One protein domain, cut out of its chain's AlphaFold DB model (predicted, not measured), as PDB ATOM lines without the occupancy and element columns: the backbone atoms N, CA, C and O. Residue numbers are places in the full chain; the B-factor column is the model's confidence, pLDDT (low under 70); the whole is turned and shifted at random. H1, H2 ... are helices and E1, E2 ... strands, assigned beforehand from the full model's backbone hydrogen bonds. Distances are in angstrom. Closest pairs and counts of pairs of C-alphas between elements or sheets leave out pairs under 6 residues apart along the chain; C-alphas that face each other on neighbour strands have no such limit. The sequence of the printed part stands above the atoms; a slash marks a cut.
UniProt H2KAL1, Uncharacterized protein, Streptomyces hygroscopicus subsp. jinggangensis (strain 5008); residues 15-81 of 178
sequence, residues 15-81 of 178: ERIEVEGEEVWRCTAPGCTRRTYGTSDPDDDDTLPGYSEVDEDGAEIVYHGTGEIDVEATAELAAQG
ATOM      1  N   GLU A  15      26.534 -50.038 -44.856       94.12
ATOM      2  CA  GLU A  15      25.863 -49.950 -46.141       94.12
ATOM      3  C   GLU A  15      25.155 -48.605 -46.257       94.12
ATOM      4  O   GLU A  15      24.640 -48.069 -45.274       94.12
ATOM      5  N   ARG A  16      25.153 -48.044 -47.464       93.44
ATOM      6  CA  ARG A  16      24.435 -46.807 -47.752       93.44
ATOM      7  C   ARG A  16      22.946 -47.114 -47.900       93.44
ATOM      8  O   ARG A  16      22.576 -47.935 -48.734       93.44
ATOM      9  N   ILE A  17      22.126 -46.372 -47.174       92.62
ATOM     10  CA  ILE A  17      20.669 -46.345 -47.270       92.62
ATOM     11  C   ILE A  17      20.197 -44.904 -47.514       92.62
ATOM     12  O   ILE A  17      20.923 -43.947 -47.245       92.62
ATOM     13  N   GLU A  18      18.993 -44.746 -48.056       91.31
ATOM     14  CA  GLU A  18      18.347 -43.441 -48.219       91.31
ATOM     15  C   GLU A  18      17.147 -43.369 -47.279       91.31
ATOM     16  O   GLU A  18      16.297 -44.260 -47.301       91.31
ATOM     17  N   VAL A  19      17.092 -42.334 -46.442       88.50
ATOM     18  CA  VAL A  19      16.003 -42.124 -45.480       88.50
ATOM     19  C   VAL A  19      15.524 -40.690 -45.604       88.50
ATOM     20  O   VAL A  19      16.320 -39.773 -45.488       88.50
ATOM     21  N   GLU A  20      14.244 -40.507 -45.933       86.56
ATOM     22  CA  GLU A  20      13.629 -39.187 -46.173       86.56
ATOM     23  C   GLU A  20      14.360 -38.314 -47.220       86.56
ATOM     24  O   GLU A  20      14.247 -37.091 -47.235       86.56
ATOM     25  N   GLY A  21      15.078 -38.946 -48.158       86.44
ATOM     26  CA  GLY A  21      15.893 -38.261 -49.168       86.44
ATOM     27  C   GLY A  21      17.307 -37.896 -48.696       86.44
ATOM     28  O   GLY A  21      18.049 -37.252 -49.440       86.44
ATOM     29  N   GLU A  22      17.695 -38.322 -47.494       89.94
ATOM     30  CA  GLU A  22      19.025 -38.150 -46.919       89.94
ATOM     31  C   GLU A  22      19.862 -39.428 -47.043       89.94
ATOM     32  O   GLU A  22      19.368 -40.551 -46.913       89.94
ATOM     33  N   GLU A  23      21.161 -39.259 -47.294       91.31
ATOM     34  CA  GLU A  23      22.118 -40.361 -47.367       91.31
ATOM     35  C   GLU A  23      22.593 -40.730 -45.959       91.31
ATOM     36  O   GLU A  23      23.236 -39.928 -45.286       91.31
ATOM     37  N   VAL A  24      22.283 -41.952 -45.529       93.00
ATOM     38  CA  VAL A  24      22.627 -42.476 -44.203       93.00
ATOM     39  C   VAL A  24      23.350 -43.810 -44.361       93.00
ATOM     40  O   VAL A  24      23.135 -44.549 -45.319       93.00
ATOM     41  N   TRP A  25      24.209 -44.155 -43.409       93.88
ATOM     42  CA  TRP A  25      24.963 -45.402 -43.397       93.88
ATOM     43  C   TRP A  25      24.508 -46.298 -42.250       93.88
ATOM     44  O   TRP A  25      24.646 -45.934 -41.084       93.88
ATOM     45  N   ARG A  26      23.976 -47.482 -42.568       93.44
ATOM     46  CA  ARG A  26      23.567 -48.502 -41.589       93.44
ATOM     47  C   ARG A  26      24.694 -49.504 -41.377       93.44
ATOM     48  O   ARG A  26      25.340 -49.932 -42.328       93.44
ATOM     49  N   CYS A  27      24.954 -49.890 -40.134       93.88
ATOM     50  CA  CYS A  27      25.916 -50.946 -39.850       93.88
ATOM     51  C   CYS A  27      25.425 -52.313 -40.354       93.88
ATOM     52  O   CYS A  27      24.267 -52.666 -40.162       93.88
ATOM     53  N   THR A  28      26.328 -53.102 -40.949       93.75
ATOM     54  CA  THR A  28      26.034 -54.471 -41.422       93.75
ATOM     55  C   THR A  28      26.414 -55.558 -40.411       93.75
ATOM     56  O   THR A  28      26.262 -56.750 -40.682       93.75
ATOM     57  N   ALA A  29      26.946 -55.176 -39.242       91.50
ATOM     58  CA  ALA A  29      27.278 -56.140 -38.201       91.50
ATOM     59  C   ALA A  29      25.994 -56.739 -37.603       91.50
ATOM     60  O   ALA A  29      25.074 -55.990 -37.267       91.50
ATOM     61  N   PRO A  30      25.935 -58.067 -37.404       88.31
ATOM     62  CA  PRO A  30      24.787 -58.697 -36.767       88.31
ATOM     63  C   PRO A  30      24.603 -58.142 -35.349       88.31
ATOM     64  O   PRO A  30      25.555 -58.089 -34.569       88.31
ATOM     65  N   GLY A  31      23.380 -57.713 -35.029       85.19
ATOM     66  CA  GLY A  31      23.040 -57.107 -33.738       85.19
ATOM     67  C   GLY A  31      23.481 -55.649 -33.564       85.19
ATOM     68  O   GLY A  31      23.333 -55.106 -32.475       85.19
ATOM     69  N   CYS A  32      24.022 -55.002 -34.602       89.75
ATOM     70  CA  CYS A  32      24.336 -53.577 -34.579       89.75
ATOM     71  C   CYS A  32      23.358 -52.816 -35.475       89.75
ATOM     72  O   CYS A  32      23.503 -52.777 -36.693       89.75
ATOM     73  N   THR A  33      22.383 -52.165 -34.859       89.44
ATOM     74  CA  THR A  33      21.386 -51.315 -35.525       89.44
ATOM     75  C   THR A  33      21.887 -49.889 -35.762       89.44
ATOM     76  O   THR A  33      21.166 -49.066 -36.318       89.44
ATOM     77  N   ARG A  34      23.147 -49.588 -35.396       91.25
ATOM     78  CA  ARG A  34      23.729 -48.244 -35.481       91.25
ATOM     79  C   ARG A  34      23.660 -47.688 -36.902       91.25
ATOM     80  O   ARG A  34      24.237 -48.263 -37.832       91.25
ATOM     81  N   ARG A  35      23.028 -46.526 -37.040       92.81
ATOM     82  CA  ARG A  35      23.058 -45.683 -38.244       92.81
ATOM     83  C   ARG A  35      23.909 -44.442 -37.997       92.81
ATOM     84  O   ARG A  35      24.047 -44.031 -36.849       92.81
ATOM     85  N   THR A  36      24.502 -43.884 -39.045       91.56
ATOM     86  CA  THR A  36      25.318 -42.665 -38.967       91.56
ATOM     87  C   THR A  36      25.261 -41.867 -40.268       91.56
ATOM     88  O   THR A  36      25.092 -42.470 -41.326       91.56
ATOM     89  N   TYR A  37      25.451 -40.547 -40.216       91.81
ATOM     90  CA  TYR A  37      25.748 -39.718 -41.395       91.81
ATOM     91  C   TYR A  37      27.199 -39.864 -41.879       91.81
ATOM     92  O   TYR A  37      27.601 -39.242 -42.861       91.81
ATOM     93  N   GLY A  38      28.027 -40.664 -41.199       87.44
ATOM     94  CA  GLY A  38      29.414 -40.869 -41.606       87.44
ATOM     95  C   GLY A  38      30.290 -39.628 -41.474       87.44
ATOM     96  O   GLY A  38      31.392 -39.593 -42.032       87.44
ATOM     97  N   THR A  39      29.797 -38.605 -40.778       85.62
ATOM     98  CA  THR A  39      30.546 -37.399 -40.460       85.62
ATOM     99  C   THR A  39      31.516 -37.698 -39.315       85.62
ATOM    100  O   THR A  39      31.513 -38.767 -38.705       85.62
ATOM    101  N   SER A  40      32.454 -36.782 -39.072       77.94
ATOM    102  CA  SER A  40      33.384 -36.915 -37.940       77.94
ATOM    103  C   SER A  40      32.772 -36.453 -36.616       77.94
ATOM    104  O   SER A  40      33.431 -36.573 -35.584       77.94
ATOM    105  N   ASP A  41      31.566 -35.894 -36.661       84.06
ATOM    106  CA  ASP A  41      30.867 -35.322 -35.524       84.06
ATOM    107  C   ASP A  41      29.770 -36.300 -35.069       84.06
ATOM    108  O   ASP A  41      28.924 -36.684 -35.876       84.06
ATOM    109  N   PRO A  42      29.820 -36.794 -33.823       78.81
ATOM    110  CA  PRO A  42      28.850 -37.769 -33.342       78.81
ATOM    111  C   PRO A  42      27.469 -37.160 -33.069       78.81
ATOM    112  O   PRO A  42      26.501 -37.916 -33.071       78.81
ATOM    113  N   ASP A  43      27.377 -35.843 -32.852       87.25
ATOM    114  CA  ASP A  43      26.123 -35.145 -32.548       87.25
ATOM    115  C   ASP A  43      25.249 -34.982 -33.809       87.25
ATOM    116  O   ASP A  43      24.023 -34.911 -33.713       87.25
ATOM    117  N   ASP A  44      25.842 -34.998 -35.012       88.06
ATOM    118  CA  ASP A  44      25.084 -35.079 -36.272       88.06
ATOM    119  C   ASP A  44      24.134 -36.292 -36.268       88.06
ATOM    120  O   ASP A  44      22.991 -36.209 -36.725       88.06
ATOM    121  N   ASP A  45      24.578 -37.424 -35.713       88.75
ATOM    122  CA  ASP A  45      23.792 -38.656 -35.698       88.75
ATOM    123  C   ASP A  45      22.557 -38.575 -34.779       88.75
ATOM    124  O   ASP A  45      21.622 -39.354 -34.966       88.75
ATOM    125  N   ASP A  46      22.523 -37.658 -33.805       88.31
ATOM    126  CA  ASP A  46      21.361 -37.453 -32.922       88.31
ATOM    127  C   ASP A  46      20.178 -36.808 -33.656       88.31
ATOM    128  O   ASP A  46      19.036 -36.876 -33.199       88.31
ATOM    129  N   THR A  47      20.437 -36.205 -34.818       90.88
ATOM    130  CA  THR A  47      19.401 -35.621 -35.680       90.88
ATOM    131  C   THR A  47      18.832 -36.608 -36.694       90.88
ATOM    132  O   THR A  47      17.890 -36.263 -37.408       90.88
ATOM    133  N   LEU A  48      19.366 -37.835 -36.745       91.06
ATOM    134  CA  LEU A  48      18.884 -38.858 -37.664       91.06
ATOM    135  C   LEU A  48      17.391 -39.137 -37.432       91.06
ATOM    136  O   LEU A  48      16.958 -39.301 -36.285       91.06
ATOM    137  N   PRO A  49      16.604 -39.285 -38.507       90.69
ATOM    138  CA  PRO A  49      15.211 -39.660 -38.371       90.69
ATOM    139  C   PRO A  49      15.080 -41.094 -37.852       90.69
ATOM    140  O   PRO A  49      15.756 -42.025 -38.324       90.69
ATOM    141  N   GLY A  50      14.182 -41.257 -36.877       92.25
ATOM    142  CA  GLY A  50      13.756 -42.558 -36.374       92.25
ATOM    143  C   GLY A  50      13.121 -43.413 -37.470       92.25
ATOM    144  O   GLY A  50      12.758 -42.929 -38.540       92.25
ATOM    145  N   TYR A  51      13.027 -44.712 -37.226       91.56
ATOM    146  CA  TYR A  51      12.478 -45.664 -38.186       91.56
ATOM    147  C   TYR A  51      11.858 -46.853 -37.457       91.56
ATOM    148  O   TYR A  51      12.216 -47.121 -36.314       91.56
ATOM    149  N   SER A  52      10.951 -47.577 -38.110       92.50
ATOM    150  CA  SER A  52      10.443 -48.852 -37.601       92.50
ATOM    151  C   SER A  52      10.833 -50.010 -38.515       92.50
ATOM    152  O   SER A  52      11.051 -49.844 -39.719       92.50
ATOM    153  N   GLU A  53      10.972 -51.192 -37.929       91.19
ATOM    154  CA  GLU A  53      11.137 -52.457 -38.645       91.19
ATOM    155  C   GLU A  53      10.265 -53.528 -37.991       91.19
ATOM    156  O   GLU A  53       9.947 -53.459 -36.805       91.19
ATOM    157  N   VAL A  54       9.845 -54.501 -38.794       92.25
ATOM    158  CA  VAL A  54       9.060 -55.644 -38.330       92.25
ATOM    159  C   VAL A  54      10.014 -56.808 -38.103       92.25
ATOM    160  O   VAL A  54      10.752 -57.182 -39.018       92.25
ATOM    161  N   ASP A  55      10.002 -57.352 -36.894       89.38
ATOM    162  CA  ASP A  55      10.852 -58.472 -36.498       89.38
ATOM    163  C   ASP A  55      10.337 -59.822 -37.042       89.38
ATOM    164  O   ASP A  55       9.263 -59.902 -37.646       89.38
ATOM    165  N   GLU A  56      11.093 -60.904 -36.840       89.50
ATOM    166  CA  GLU A  56      10.729 -62.258 -37.276       89.50
ATOM    167  C   GLU A  56       9.403 -62.758 -36.681       89.50
ATOM    168  O   GLU A  56       8.676 -63.502 -37.344       89.50
ATOM    169  N   ASP A  57       9.048 -62.287 -35.484       88.56
ATOM    170  CA  ASP A  57       7.764 -62.564 -34.831       88.56
ATOM    171  C   ASP A  57       6.600 -61.690 -35.353       88.56
ATOM    172  O   ASP A  57       5.465 -61.818 -34.894       88.56
ATOM    173  N   GLY A  58       6.848 -60.789 -36.311       88.06
ATOM    174  CA  GLY A  58       5.840 -59.868 -36.844       88.06
ATOM    175  C   GLY A  58       5.568 -58.646 -35.957       88.06
ATOM    176  O   GLY A  58       4.648 -57.881 -36.244       88.06
ATOM    177  N   ALA A  59       6.349 -58.450 -34.893       89.81
ATOM    178  CA  ALA A  59       6.250 -57.281 -34.026       89.81
ATOM    179  C   ALA A  59       6.894 -56.052 -34.686       89.81
ATOM    180  O   ALA A  59       8.025 -56.130 -35.162       89.81
ATOM    181  N   GLU A  60       6.195 -54.916 -34.689       93.75
ATOM    182  CA  GLU A  60       6.771 -53.639 -35.116       93.75
ATOM    183  C   GLU A  60       7.617 -53.042 -33.984       93.75
ATOM    184  O   GLU A  60       7.114 -52.782 -32.890       93.75
ATOM    185  N   ILE A  61       8.906 -52.835 -34.252       93.19
ATOM    186  CA  ILE A  61       9.880 -52.253 -33.330       93.19
ATOM    187  C   ILE A  61      10.258 -50.866 -33.845       93.19
ATOM    188  O   ILE A  61      10.658 -50.711 -35.001       93.19
ATOM    189  N   VAL A  62      10.155 -49.860 -32.977       93.81
ATOM    190  CA  VAL A  62      10.540 -48.476 -33.272       93.81
ATOM    191  C   VAL A  62      11.956 -48.231 -32.783       93.81
ATOM    192  O   VAL A  62      12.320 -48.595 -31.667       93.81
ATOM    193  N   TYR A  63      12.747 -47.572 -33.618       93.62
ATOM    194  CA  TYR A  63      14.121 -47.197 -33.343       93.62
ATOM    195  C   TYR A  63      14.289 -45.684 -33.442       93.62
ATOM    196  O   TYR A  63      13.782 -45.033 -34.361       93.62
ATOM    197  N   HIS A  64      15.095 -45.133 -32.542       93.75
ATOM    198  CA  HIS A  64      15.692 -43.818 -32.708       93.75
ATOM    199  C   HIS A  64      16.585 -43.791 -33.956       93.75
ATOM    200  O   HIS A  64      17.044 -44.826 -34.448       93.75
ATOM    201  N   GLY A  65      16.887 -42.595 -34.466       90.62
ATOM    202  CA  GLY A  65      17.729 -42.446 -35.653       90.62
ATOM    203  C   GLY A  65      19.114 -43.068 -35.506       90.62
ATOM    204  O   GLY A  65      19.673 -43.573 -36.475       90.62
ATOM    205  N   THR A  66      19.632 -43.125 -34.278       90.94
ATOM    206  CA  THR A  66      20.900 -43.774 -33.943       90.94
ATOM    207  C   THR A  66      20.834 -45.301 -33.957       90.94
ATOM    208  O   THR A  66      21.881 -45.943 -33.935       90.94
ATOM    209  N   GLY A  67      19.643 -45.897 -34.049       89.56
ATOM    210  CA  GLY A  67      19.421 -47.341 -34.010       89.56
ATOM    211  C   GLY A  67      19.165 -47.905 -32.614       89.56
ATOM    212  O   GLY A  67      19.072 -49.120 -32.470       89.56
ATOM    213  N   GLU A  68      19.062 -47.075 -31.578       91.00
ATOM    214  CA  GLU A  68      18.582 -47.526 -30.267       91.00
ATOM    215  C   GLU A  68      17.070 -47.792 -30.316       91.00
ATOM    216  O   GLU A  68      16.343 -47.051 -30.970       91.00
ATOM    217  N   ILE A  69      16.598 -48.854 -29.655       92.62
ATOM    218  CA  ILE A  69      15.167 -49.180 -29.601       92.62
ATOM    219  C   ILE A  69      14.451 -48.134 -28.745       92.62
ATOM    220  O   ILE A  69      14.758 -47.983 -27.562       92.62
ATOM    221  N   ASP A  70      13.446 -47.488 -29.324       94.19
ATOM    222  CA  ASP A  70      12.514 -46.636 -28.598       94.19
ATOM    223  C   ASP A  70      11.459 -47.532 -27.935       94.19
ATOM    224  O   ASP A  70      10.456 -47.926 -28.538       94.19
ATOM    225  N   VAL A  71      11.735 -47.941 -26.695       93.50
ATOM    226  CA  VAL A  71      10.882 -48.873 -25.941       93.50
ATOM    227  C   VAL A  71       9.511 -48.265 -25.657       93.50
ATOM    228  O   VAL A  71       8.521 -48.995 -25.646       93.50
ATOM    229  N   GLU A  72       9.439 -46.950 -25.439       94.00
ATOM    230  CA  GLU A  72       8.174 -46.264 -25.176       94.00
ATOM    231  C   GLU A  72       7.306 -46.267 -26.434       94.00
ATOM    232  O   GLU A  72       6.188 -46.780 -26.391       94.00
ATOM    233  N   ALA A  73       7.841 -45.822 -27.574       92.25
ATOM    234  CA  ALA A  73       7.120 -45.821 -28.844       92.25
ATOM    235  C   ALA A  73       6.750 -47.240 -29.303       92.25
ATOM    236  O   ALA A  73       5.632 -47.473 -29.764       92.25
ATOM    237  N   THR A  74       7.653 -48.208 -29.124       92.19
ATOM    238  CA  THR A  74       7.386 -49.620 -29.437       92.19
ATOM    239  C   THR A  74       6.250 -50.172 -28.572       92.19
ATOM    240  O   THR A  74       5.345 -50.830 -29.082       92.19
ATOM    241  N   ALA A  75       6.247 -49.883 -27.265       90.56
ATOM    242  CA  ALA A  75       5.177 -50.313 -26.369       90.56
ATOM    243  C   ALA A  75       3.840 -49.626 -26.689       90.56
ATOM    244  O   ALA A  75       2.796 -50.279 -26.650       90.56
ATOM    245  N   GLU A  76       3.858 -48.335 -27.031       91.19
ATOM    246  CA  GLU A  76       2.659 -47.599 -27.439       91.19
ATOM    247  C   GLU A  76       2.071 -48.135 -28.751       91.19
ATOM    248  O   GLU A  76       0.850 -48.246 -28.866       91.19
ATOM    249  N   LEU A  77       2.903 -48.510 -29.731       87.62
ATOM    250  CA  LEU A  77       2.439 -49.176 -30.954       87.62
ATOM    251  C   LEU A  77       1.881 -50.571 -30.663       87.62
ATOM    252  O   LEU A  77       0.785 -50.903 -31.119       87.62
ATOM    253  N   ALA A  78       2.573 -51.368 -29.849       86.94
ATOM    254  CA  ALA A  78       2.099 -52.694 -29.461       86.94
ATOM    255  C   ALA A  78       0.754 -52.634 -28.710       86.94
ATOM    256  O   ALA A  78      -0.098 -53.501 -28.891       86.94
ATOM    257  N   ALA A  79       0.526 -51.592 -27.906       85.88
ATOM    258  CA  ALA A  79      -0.743 -51.370 -27.218       85.88
ATOM    259  C   ALA A  79      -1.892 -50.979 -28.168       85.88
ATOM    260  O   ALA A  79      -3.058 -51.216 -27.842       85.88
ATOM    261  N   GLN A  80      -1.582 -50.393 -29.329       82.06
ATOM    262  CA  GLN A  80      -2.557 -50.085 -30.382       82.06
ATOM    263  C   GLN A  80      -2.903 -51.309 -31.236       82.06
ATOM    264  O   GLN A  80      -4.022 -51.395 -31.741       82.06
ATOM    265  N   GLY A  81      -1.981 -52.270 -31.350       67.19
ATOM    266  CA  GLY A  81      -2.197 -53.597 -31.932       67.19
ATOM    267  C   GLY A  81      -3.064 -54.498 -31.048       67.19
ATOM    268  O   GLY A  81      -2.669 -55.616 -30.717       67.19
TER     269      GLY A  81
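What this domain is: This is residues 15 to 81 of the 178 residues of an uncharacterized protein of Streptomyces hygroscopicus subsp. jinggangensis (strain 5008) (UniProt H2KAL1). The domain is an elongated shape of two lobes, each built on a two-stranded hairpin. One lobe holds the hairpin E1 and E2, the long loop of residues 28 to 42 and the short helix H1; the other holds the hairpin E3 and E4, with helix H2 packed beside E4. The printed part has 67 residues, with two named helices and four named strands in the order E1 E2 H1 E3 E4 H2; its class is mixed, helices and strands, and both sheets are antiparallel. It is only just compact, close to loose, with a radius of gyration of the C-alphas of 12.7 A and spans of 39 by 22 by 21 A.

Where its parts are: E1, residues 15 to 19, begins at C-alpha 15, (25.863, -49.950, -46.141). E2, residues 22 to 27, is 16.2 A long. H1 is residues 43 to 47, E3 residues 51 to 54 and E4 residues 60 to 63. H2, residues 71 to 80, is 14.2 A long and ends at C-alpha 80, (-2.557, -50.085, -30.382).

How they stand to each other: In the hairpin E1 and E2, N 17 and O 24 are 2.8 A apart, within hydrogen-bond range. Residues 25 to 26 of E2 also pair, antiparallel, with residues 35 to 36. In the hairpin E3 and E4, N 53 and O 61 are 3.0 A apart, within hydrogen-bond range. The closest C-alphas of E4 and H2, those of Val 62 and Thr 74, are 5.1 A apart. E1 and E2 are apart from E3, E4 and H2. In H2 every O i to N i+4 pair is within hydrogen-bond range; in H1 0 of 1 is, beside 2 of 2 O i to N i+3 pairs.

The domain as a whole: The C-alphas farthest apart, those of Ser 40 and Gly 81, are 39.8 A apart. The printed part has no cut. The link E2 to H1, 15 residues, is long. The mean pLDDT of the printed part is 89.8, and residue 81 is under 70.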